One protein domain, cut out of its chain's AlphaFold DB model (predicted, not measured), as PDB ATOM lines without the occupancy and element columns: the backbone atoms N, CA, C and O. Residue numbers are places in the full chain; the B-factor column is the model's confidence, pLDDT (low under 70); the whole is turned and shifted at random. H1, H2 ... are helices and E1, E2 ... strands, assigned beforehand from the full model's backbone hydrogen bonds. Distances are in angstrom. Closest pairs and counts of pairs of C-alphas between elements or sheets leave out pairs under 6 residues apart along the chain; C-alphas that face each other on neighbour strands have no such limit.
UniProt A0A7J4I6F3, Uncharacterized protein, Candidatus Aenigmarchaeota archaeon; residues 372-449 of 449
ATOM      1  N   PRO A 372     190.814 225.412 199.627       55.28
ATOM      2  CA  PRO A 372     191.865 225.590 198.636       55.28
ATOM      3  C   PRO A 372     193.238 225.718 199.289       55.28
ATOM      4  O   PRO A 372     194.225 225.766 198.563       55.28
ATOM      5  N   LYS A 373     193.338 225.811 200.627       55.50
ATOM      6  CA  LYS A 373     194.634 225.852 201.311       55.50
ATOM      7  C   LYS A 373     195.253 224.462 201.216       55.50
ATOM      8  O   LYS A 373     194.780 223.561 201.909       55.50
ATOM      9  N   PRO A 374     196.294 224.259 200.389       52.25
ATOM     10  CA  PRO A 374     196.942 222.968 200.342       52.25
ATOM     11  C   PRO A 374     197.483 222.689 201.744       52.25
ATOM     12  O   PRO A 374     198.321 223.431 202.268       52.25
ATOM     13  N   ALA A 375     197.024 221.594 202.355       58.38
ATOM     14  CA  ALA A 375     197.885 220.879 203.281       58.38
ATOM     15  C   ALA A 375     199.238 220.670 202.577       58.38
ATOM     16  O   ALA A 375     199.292 220.624 201.351       58.38
ATOM     17  N   ASN A 376     200.345 220.604 203.308       59.78
ATOM     18  CA  ASN A 376     201.629 220.277 202.698       59.78
ATOM     19  C   ASN A 376     201.953 218.820 203.067       59.78
ATOM     20  O   ASN A 376     202.277 218.577 204.233       59.78
ATOM     21  N   PRO A 377     201.814 217.840 202.148       67.50
ATOM     22  CA  PRO A 377     201.569 217.963 200.700       67.50
ATOM     23  C   PRO A 377     200.093 218.206 200.313       67.50
ATOM     24  O   PRO A 377     199.211 217.805 201.084       67.50
ATOM     25  N   PRO A 378     199.812 218.816 199.135       70.88
ATOM     26  CA  PRO A 378     198.454 219.133 198.692       70.88
ATOM     27  C   PRO A 378     197.625 217.861 198.622       70.88
ATOM     28  O   PRO A 378     197.976 216.918 197.911       70.88
ATOM     29  N   ARG A 379     196.533 217.811 199.382       79.94
ATOM     30  CA  ARG A 379     195.604 216.686 199.358       79.94
ATOM     31  C   ARG A 379     194.189 217.203 199.198       79.94
ATOM     32  O   ARG A 379     193.837 218.190 199.847       79.94
ATOM     33  N   PRO A 380     193.390 216.553 198.345       86.69
ATOM     34  CA  PRO A 380     191.995 216.890 198.239       86.69
ATOM     35  C   PRO A 380     191.291 216.360 199.497       86.69
ATOM     36  O   PRO A 380     191.742 215.395 200.123       86.69
ATOM     37  N   THR A 381     190.223 217.028 199.906       87.94
ATOM     38  CA  THR A 381     189.525 216.684 201.147       87.94
ATOM     39  C   THR A 381     188.305 215.844 200.807       87.94
ATOM     40  O   THR A 381     187.441 216.317 200.075       87.94
ATOM     41  N   ALA A 382     188.259 214.601 201.288       88.56
ATOM     42  CA  ALA A 382     187.191 213.654 200.980       88.56
ATOM     43  C   ALA A 382     186.035 213.725 201.989       88.56
ATOM     44  O   ALA A 382     186.241 213.982 203.177       88.56
ATOM     45  N   PHE A 383     184.829 213.459 201.495       89.31
ATOM     46  CA  PHE A 383     183.567 213.497 202.225       89.31
ATOM     47  C   PHE A 383     182.668 212.324 201.799       89.31
ATOM     48  O   PHE A 383     182.908 211.703 200.764       89.31
ATOM     49  N   ASN A 384     181.631 212.031 202.588       88.38
ATOM     50  CA  ASN A 384     180.793 210.839 202.415       88.38
ATOM     51  C   ASN A 384     179.348 211.193 202.049       88.38
ATOM     52  O   ASN A 384     178.577 211.375 202.968       88.38
ATOM     53  N   TRP A 385     178.924 211.301 200.794       88.00
ATOM     54  CA  TRP A 385     177.527 211.530 200.382       88.00
ATOM     55  C   TRP A 385     176.594 210.366 200.728       88.00
ATOM     56  O   TRP A 385     175.662 210.539 201.509       88.00
ATOM     57  N   GLN A 386     176.851 209.191 200.149       87.75
ATOM     58  CA  GLN A 386     176.118 207.935 200.377       87.75
ATOM     59  C   GLN A 386     177.043 206.812 200.853       87.75
ATOM     60  O   GLN A 386     176.620 205.872 201.521       87.75
ATOM     61  N   SER A 387     178.312 206.891 200.476       85.94
ATOM     62  CA  SER A 387     179.354 205.910 200.721       85.94
ATOM     63  C   SER A 387     180.648 206.617 201.121       85.94
ATOM     64  O   SER A 387     180.746 207.843 201.114       85.94
ATOM     65  N   THR A 388     181.641 205.850 201.562       86.69
ATOM     66  CA  THR A 388     182.896 206.424 202.049       86.69
ATOM     67  C   THR A 388     183.665 207.116 200.922       86.69
ATOM     68  O   THR A 388     183.919 206.503 199.892       86.69
ATOM     69  N   ASN A 389     184.077 208.368 201.136       87.62
ATOM     70  CA  ASN A 389     184.909 209.164 200.225       87.62
ATOM     71  C   ASN A 389     184.359 209.301 198.791       87.62
ATOM     72  O   ASN A 389     185.133 209.435 197.845       87.62
ATOM     73  N   ASP A 390     183.046 209.260 198.588       91.81
ATOM     74  CA  ASP A 390     182.414 209.430 197.270       91.81
ATOM     75  C   ASP A 390     182.210 210.904 196.869       91.81
ATOM     76  O   ASP A 390     181.742 211.196 195.768       91.81
ATOM     77  N   MET A 391     182.611 211.842 197.724       93.50
ATOM     78  CA  MET A 391     182.731 213.261 197.413       93.50
ATOM     79  C   MET A 391     184.108 213.782 197.767       93.50
ATOM     80  O   MET A 391     184.764 213.292 198.686       93.50
ATOM     81  N   VAL A 392     184.533 214.831 197.074       92.38
ATOM     82  CA  VAL A 392     185.809 215.472 197.363       92.38
ATOM     83  C   VAL A 392     185.781 216.959 197.020       92.38
ATOM     84  O   VAL A 392     185.294 217.349 195.960       92.38
ATOM     85  N   CYS A 393     186.325 217.791 197.908       91.25
ATOM     86  CA  CYS A 393     186.674 219.172 197.591       91.25
ATOM     87  C   CYS A 393     188.120 219.223 197.092       91.25
ATOM     88  O   CYS A 393     189.048 218.804 197.795       91.25
ATOM     89  N   CYS A 394     188.322 219.767 195.895       90.00
ATOM     90  CA  CYS A 394     189.643 219.979 195.324       90.00
ATOM     91  C   CYS A 394     189.697 221.310 194.577       90.00
ATOM     92  O   CYS A 394     188.857 221.585 193.725       90.00
ATOM     93  N   ALA A 395     190.695 222.136 194.896       86.94
ATOM     94  CA  ALA A 395     190.893 223.443 194.269       86.94
ATOM     95  C   ALA A 395     189.674 224.386 194.322       86.94
ATOM     96  O   ALA A 395     189.466 225.177 193.407       86.94
ATOM     97  N   GLY A 396     188.851 224.296 195.369       84.69
ATOM     98  CA  GLY A 396     187.620 225.083 195.471       84.69
ATOM     99  C   GLY A 396     186.387 224.436 194.840       84.69
ATOM    100  O   GLY A 396     185.288 224.920 195.072       84.69
ATOM    101  N   TYR A 397     186.536 223.342 194.091       90.44
ATOM    102  CA  TYR A 397     185.436 222.660 193.408       90.44
ATOM    103  C   TYR A 397     185.006 221.398 194.149       90.44
ATOM    104  O   TYR A 397     185.841 220.652 194.666       90.44
ATOM    105  N   LEU A 398     183.698 221.147 194.143       92.62
ATOM    106  CA  LEU A 398     183.118 219.882 194.580       92.62
ATOM    107  C   LEU A 398     183.157 218.873 193.430       92.62
ATOM    108  O   LEU A 398     182.795 219.213 192.307       92.62
ATOM    109  N   PHE A 399     183.548 217.635 193.709       94.38
ATOM    110  CA  PHE A 399     183.436 216.514 192.779       94.38
ATOM    111  C   PHE A 399     182.726 215.340 193.450       94.38
ATOM    112  O   PHE A 399     182.855 215.143 194.660       94.38
ATOM    113  N   SER A 400     182.014 214.544 192.654       95.75
ATOM    114  CA  SER A 400     181.369 213.309 193.101       95.75
ATOM    115  C   SER A 400     181.923 212.085 192.369       95.75
ATOM    116  O   SER A 400     182.373 212.184 191.228       95.75
ATOM    117  N   CYS A 401     181.911 210.930 193.026       96.12
ATOM    118  CA  CYS A 401     182.347 209.649 192.488       96.12
ATOM    119  C   CYS A 401     181.196 208.648 192.562       96.12
ATOM    120  O   CYS A 401     180.786 208.234 193.639       96.12
ATOM    121  N   ASN A 402     180.669 208.261 191.400       94.44
ATOM    122  CA  ASN A 402     179.580 207.296 191.247       94.44
ATOM    123  C   ASN A 402     178.301 207.625 192.043       94.44
ATOM    124  O   ASN A 402     177.489 206.744 192.316       94.44
ATOM    125  N   VAL A 403     178.100 208.897 192.386       92.12
ATOM    126  CA  VAL A 403     176.901 209.372 193.073       92.12
ATOM    127  C   VAL A 403     176.319 210.576 192.351       92.12
ATOM    128  O   VAL A 403     177.037 211.474 191.899       92.12
ATOM    129  N   ASN A 404     174.993 210.574 192.230       92.56
ATOM    130  CA  ASN A 404     174.248 211.676 191.644       92.56
ATOM    131  C   ASN A 404     173.921 212.702 192.733       92.56
ATOM    132  O   ASN A 404     173.132 212.423 193.640       92.56
ATOM    133  N   ILE A 405     174.519 213.883 192.619       92.94
ATOM    134  CA  ILE A 405     174.235 215.027 193.481       92.94
ATOM    135  C   ILE A 405     173.348 215.983 192.683       92.94
ATOM    136  O   ILE A 405     173.795 216.494 191.654       92.94
ATOM    137  N   PRO A 406     172.099 216.241 193.119       92.25
ATOM    138  CA  PRO A 406     171.218 217.170 192.424       92.25
ATOM    139  C   PRO A 406     171.888 218.534 192.233       92.25
ATOM    140  O   PRO A 406     172.459 219.080 193.174       92.25
ATOM    141  N   GLY A 407     171.827 219.072 191.013       88.12
ATOM    142  CA  GLY A 407     172.395 220.382 190.672       88.12
ATOM    143  C   GLY A 407     173.909 220.411 190.427       88.12
ATOM    144  O   GLY A 407     174.415 221.463 190.050       88.12
ATOM    145  N   LEU A 408     174.638 219.300 190.607       91.81
ATOM    146  CA  LEU A 408     176.077 219.253 190.325       91.81
ATOM    147  C   LEU A 408     176.330 219.239 188.809       91.81
ATOM    148  O   LEU A 408     175.638 218.534 188.070       91.81
ATOM    149  N   ASP A 409     177.335 219.989 188.345       90.62
ATOM    150  CA  ASP A 409     177.755 219.961 186.940       90.62
ATOM    151  C   ASP A 409     178.157 218.522 186.555       90.62
ATOM    152  O   ASP A 409     178.970 217.911 187.256       90.62
ATOM    153  N   PRO A 410     177.641 217.952 185.449       91.19
ATOM    154  CA  PRO A 410     178.067 216.638 184.969       91.19
ATOM    155  C   PRO A 410     179.586 216.502 184.795       91.19
ATOM    156  O   PRO A 410     180.126 215.413 184.960       91.19
ATOM    157  N   ALA A 411     180.295 217.597 184.506       90.50
ATOM    158  CA  ALA A 411     181.752 217.623 184.425       90.50
ATOM    159  C   ALA A 411     182.445 217.425 185.788       90.50
ATOM    160  O   ALA A 411     183.638 217.139 185.835       90.50
ATOM    161  N   GLN A 412     181.724 217.566 186.899       93.19
ATOM    162  CA  GLN A 412     182.205 217.328 188.261       93.19
ATOM    163  C   GLN A 412     181.769 215.957 188.814       93.19
ATOM    164  O   GLN A 412     182.229 215.558 189.885       93.19
ATOM    165  N   ALA A 413     180.925 215.219 188.085       94.56
ATOM    166  CA  ALA A 413     180.445 213.894 188.461       94.56
ATOM    167  C   ALA A 413     181.223 212.794 187.718       94.56
ATOM    168  O   ALA A 413     181.030 212.558 186.524       94.56
ATOM    169  N   LEU A 414     182.115 212.104 188.426       95.19
ATOM    170  CA  LEU A 414     182.927 211.022 187.875       95.19
ATOM    171  C   LEU A 414     182.196 209.684 187.984       95.19
ATOM    172  O   LEU A 414     181.552 209.381 188.988       95.19
ATOM    173  N   THR A 415     182.344 208.839 186.968       95.12
ATOM    174  CA  THR A 415     181.892 207.442 187.012       95.12
ATOM    175  C   THR A 415     183.017 206.524 187.488       95.12
ATOM    176  O   THR A 415     184.200 206.867 187.413       95.12
ATOM    177  N   VAL A 416     182.667 205.340 187.993       95.19
ATOM    178  CA  VAL A 416     183.650 204.354 188.472       95.19
ATOM    179  C   VAL A 416     184.687 204.045 187.388       95.19
ATOM    180  O   VAL A 416     184.344 203.857 186.222       95.19
ATOM    181  N   ASN A 417     185.954 203.938 187.794       93.38
ATOM    182  CA  ASN A 417     187.131 203.716 186.949       93.38
ATOM    183  C   ASN A 417     187.485 204.890 186.022       93.38
ATOM    184  O   ASN A 417     188.195 204.704 185.032       93.38
ATOM    185  N   THR A 418     187.021 206.099 186.336       94.94
ATOM    186  CA  THR A 418     187.466 207.325 185.662       94.94
ATOM    187  C   THR A 418     188.400 208.135 186.552       94.94
ATOM    188  O   THR A 418     188.383 208.024 187.776       94.94
ATOM    189  N   ARG A 419     189.245 208.950 185.924       94.19
ATOM    190  CA  ARG A 419     190.145 209.897 186.589       94.19
ATOM    191  C   ARG A 419     189.848 211.303 186.106       94.19
ATOM    192  O   ARG A 419     189.305 211.462 185.009       94.19
ATOM    193  N   LEU A 420     190.264 212.295 186.886       92.75
ATOM    194  CA  LEU A 420     190.228 213.685 186.444       92.75
ATOM    195  C   LEU A 420     190.992 213.856 185.115       92.75
ATOM    196  O   LEU A 420     192.013 213.208 184.865       92.75
ATOM    197  N   GLN A 421     190.490 214.736 184.254       90.88
ATOM    198  CA  GLN A 421     190.981 215.012 182.910       90.88
ATOM    199  C   GLN A 421     191.344 216.492 182.762       90.88
ATOM    200  O   GLN A 421     190.513 217.367 182.983       90.88
ATOM    201  N   ASN A 422     192.552 216.782 182.267       87.31
ATOM    202  CA  ASN A 422     193.004 218.158 182.003       87.31
ATOM    203  C   ASN A 422     192.166 218.907 180.951       87.31
ATOM    204  O   ASN A 422     192.229 220.129 180.874       87.31
ATOM    205  N   SER A 423     191.398 218.198 180.117       85.75
ATOM    206  CA  SER A 423     190.528 218.805 179.101       85.75
ATOM    207  C   SER A 423     189.289 219.488 179.681       85.75
ATOM    208  O   SER A 423     188.634 220.246 178.971       85.75
ATOM    209  N   ILE A 424     188.955 219.220 180.945       88.50
ATOM    210  CA  ILE A 424     187.852 219.861 181.660       88.50
ATOM    211  C   ILE A 424     188.464 220.882 182.610       88.50
ATOM    212  O   ILE A 424     189.263 220.525 183.471       88.50
ATOM    213  N   TRP A 425     188.087 222.152 182.463       88.94
ATOM    214  CA  TRP A 425     188.746 223.266 183.148       88.94
ATOM    215  C   TRP A 425     188.795 223.094 184.677       88.94
ATOM    216  O   TRP A 425     189.876 223.157 185.254       88.94
ATOM    217  N   GLN A 426     187.669 222.774 185.324       89.25
ATOM    218  CA  GLN A 426     187.598 222.556 186.778       89.25
ATOM    219  C   GLN A 426     188.484 221.383 187.232       89.25
ATOM    220  O   GLN A 426     189.169 221.466 188.252       89.25
ATOM    221  N   GLN A 427     188.495 220.288 186.464       92.25
ATOM    222  CA  GLN A 427     189.308 219.107 186.765       92.25
ATOM    223  C   GLN A 427     190.806 219.392 186.578       92.25
ATOM    224  O   GLN A 427     191.609 218.956 187.399       92.25
ATOM    225  N   GLY A 428     191.174 220.161 185.547       89.00
ATOM    226  CA  GLY A 428     192.548 220.596 185.287       89.00
ATOM    227  C   GLY A 428     193.130 221.416 186.437       89.00
ATOM    228  O   GLY A 428     194.226 221.113 186.896       89.00
ATOM    229  N   ILE A 429     192.359 222.362 186.992       88.56
ATOM    230  CA  ILE A 429     192.796 223.141 188.166       88.56
ATOM    231  C   ILE A 429     193.080 222.211 189.356       88.56
ATOM    232  O   ILE A 429     194.092 222.369 190.038       88.56
ATOM    233  N   CYS A 430     192.217 221.221 189.605       89.75
ATOM    234  CA  CYS A 430     192.467 220.236 190.657       89.75
ATOM    235  C   CYS A 430     193.758 219.437 190.400       89.75
ATOM    236  O   CYS A 430     194.588 219.324 191.300       89.75
ATOM    237  N   ILE A 431     193.964 218.932 189.179       90.62
ATOM    238  CA  ILE A 431     195.167 218.168 188.803       90.62
ATOM    239  C   ILE A 431     196.444 218.990 189.014       90.62
ATOM    240  O   ILE A 431     197.414 218.472 189.573       90.62
ATOM    241  N   ASP A 432     196.434 220.266 188.625       88.31
ATOM    242  CA  ASP A 432     197.579 221.164 188.785       88.31
ATOM    243  C   ASP A 432     197.968 221.327 190.265       88.31
ATOM    244  O   ASP A 432     199.153 221.303 190.606       88.31
ATOM    245  N   ILE A 433     196.984 221.411 191.171       85.81
ATOM    246  CA  ILE A 433     197.233 221.485 192.621       85.81
ATOM    247  C   ILE A 433     197.799 220.170 193.170       85.81
ATOM    248  O   ILE A 433     198.670 220.189 194.045       85.81
ATOM    249  N   LEU A 434     197.358 219.023 192.648       86.94
ATOM    250  CA  LEU A 434     197.799 217.700 193.104       86.94
ATOM    251  C   LEU A 434     199.256 217.364 192.740       86.94
ATOM    252  O   LEU A 434     199.754 216.312 193.142       86.94
ATOM    253  N   SER A 435     199.973 218.255 192.040       84.81
ATOM    254  CA  SER A 435     201.427 218.165 191.815       84.81
ATOM    255  C   SER A 435     201.883 216.826 191.206       84.81
ATOM    256  O   SER A 435     202.941 216.301 191.548       84.81
ATOM    257  N   GLY A 436     201.075 216.268 190.300       80.56
ATOM    258  CA  GLY A 436     201.351 215.007 189.600       80.56
ATOM    259  C   GLY A 436     200.681 213.764 190.193       80.56
ATOM    260  O   GLY A 436     200.720 212.716 189.549       80.56
ATOM    261  N   ALA A 437     200.033 213.862 191.360       87.44
ATOM    262  CA  ALA A 437     199.173 212.792 191.861       87.44
ATOM    263  C   ALA A 437     197.872 212.706 191.045       87.44
ATOM    264  O   ALA A 437     197.333 213.718 190.591       87.44
ATOM    265  N   THR A 438     197.360 211.491 190.853       89.38
ATOM    266  CA  THR A 438     196.134 211.242 190.086       89.38
ATOM    267  C   THR A 438     194.980 210.947 191.032       89.38
ATOM    268  O   THR A 438     195.029 209.983 191.791       89.38
ATOM    269  N   LEU A 439     193.916 211.749 190.959       93.25
ATOM    270  CA  LEU A 439     192.664 211.477 191.662       93.25
ATOM    271  C   LEU A 439     191.729 210.664 190.757       93.25
ATOM    272  O   LEU A 439     191.356 211.119 189.669       93.25
ATOM    273  N   SER A 440     191.369 209.463 191.206       95.38
ATOM    274  CA  SER A 440     190.532 208.516 190.461       95.38
ATOM    275  C   SER A 440     189.283 208.142 191.254       95.38
ATOM    276  O   SER A 440     189.339 207.972 192.468       95.38
ATOM    277  N   CYS A 441     188.156 207.990 190.564       96.56
ATOM    278  CA  CYS A 441     186.931 207.441 191.123       96.56
ATOM    279  C   CYS A 441     186.963 205.911 191.025       96.56
ATOM    280  O   CYS A 441     187.027 205.349 189.930       96.56
ATOM    281  N   THR A 442     186.916 205.231 192.165       96.00
ATOM    282  CA  THR A 442     186.938 203.765 192.280       96.00
ATOM    283  C   THR A 442     185.611 203.253 192.850       96.00
ATOM    284  O   THR A 442     184.788 204.055 193.296       96.00
ATOM    285  N   PRO A 443     185.364 201.929 192.881       93.50
ATOM    286  CA  PRO A 443     184.184 201.385 193.558       93.50
ATOM    287  C   PRO A 443     184.089 201.747 195.050       93.50
ATOM    288  O   PRO A 443     182.998 201.683 195.607       93.50
ATOM    289  N   ASN A 444     185.209 202.113 195.686       92.00
ATOM    290  CA  ASN A 444     185.289 202.464 197.106       92.00
ATOM    291  C   ASN A 444     185.306 203.986 197.353       92.00
ATOM    292  O   ASN A 444     185.608 204.403 198.468       92.00
ATOM    293  N   GLY A 445     185.046 204.802 196.325       92.81
ATOM    294  CA  GLY A 445     185.148 206.262 196.381       92.81
ATOM    295  C   GLY A 445     186.413 206.804 195.707       92.81
ATOM    296  O   GLY A 445     187.042 206.137 194.878       92.81
ATOM    297  N   PHE A 446     186.775 208.043 196.028       94.69
ATOM    298  CA  PHE A 446     187.961 208.708 195.496       94.69
ATOM    299  C   PHE A 446     189.258 208.140 196.087       94.69
ATOM    300  O   PHE A 446     189.430 208.079 197.304       94.69
ATOM    301  N   GLU A 447     190.210 207.804 195.215       94.06
ATOM    302  CA  GLU A 447     191.565 207.376 195.575       94.06
ATOM    303  C   GLU A 447     192.610 208.291 194.923       94.06
ATOM    304  O   GLU A 447     192.499 208.653 193.748       94.06
ATOM    305  N   LEU A 448     193.628 208.671 195.701       92.38
ATOM    306  CA  LEU A 448     194.767 209.468 195.246       92.38
ATOM    307  C   LEU A 448     195.984 208.548 195.062       92.38
ATOM    308  O   LEU A 448     196.454 207.969 196.043       92.38
ATOM    309  N   SER A 449     196.479 208.426 193.827       90.38
ATOM    310  CA  SER A 449     197.602 207.551 193.441       90.38
ATOM    311  C   SER A 449     198.791 208.300 192.866       90.38
ATOM    312  O   SER A 449     198.538 209.252 192.084       90.38
TER     313      SER A 449
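What this domain is: This is residues 372 to 449 of the 449 residues of an uncharacterized protein of Candidatus Aenigmarchaeota archaeon (UniProt A0A7J4I6F3). With little regular structure, this is a small loop-rich sandwich: the meander E1 E2 E3, each strand the antiparallel neighbour of the one before, faces the antiparallel hairpin E4 and E5, and short helix H1 grazes the meander's sheet. The 78 printed residues, 29 of them in named elements, are of mixed class, in the order E1 E2 E3 H1 E4 E5. The whole is compact: radius of gyration of the C-alphas 11.2 A, spans 29 by 24 by 21 A.

Where its parts are: E1, residues 381 to 383, begins at C-alpha 381 (189.525, 216.684, 201.147). E2 is residues 391 to 394, E3 397 to 401 (13.4 A), H1 425 to 433 (12.8 A) and E4 439 to 442. E5, residues 445 to 448, ends at C-alpha 448 (194.767, 209.468, 195.246).

How they stand to each other: Within hydrogen-bond range are N 383 and O 391 of E1 and E2, 2.8 A, N 394 and O 397 of E2 and E3, 2.9 A, and N 440 and O 447 of E4 and E5, 2.9 A. The closest C-alphas of E3 and E4, Cys 401 and Cys 441, are 5.3 A apart. H1, with every O i to N i+4 pair within range, only grazes the sheet E1 E2 E3 with residues 426 to 433.

The domain as a whole: The printed part has no cut. The link E3 to H1 is long, 23 residues. Residues 372 to 377 have pLDDT under 70.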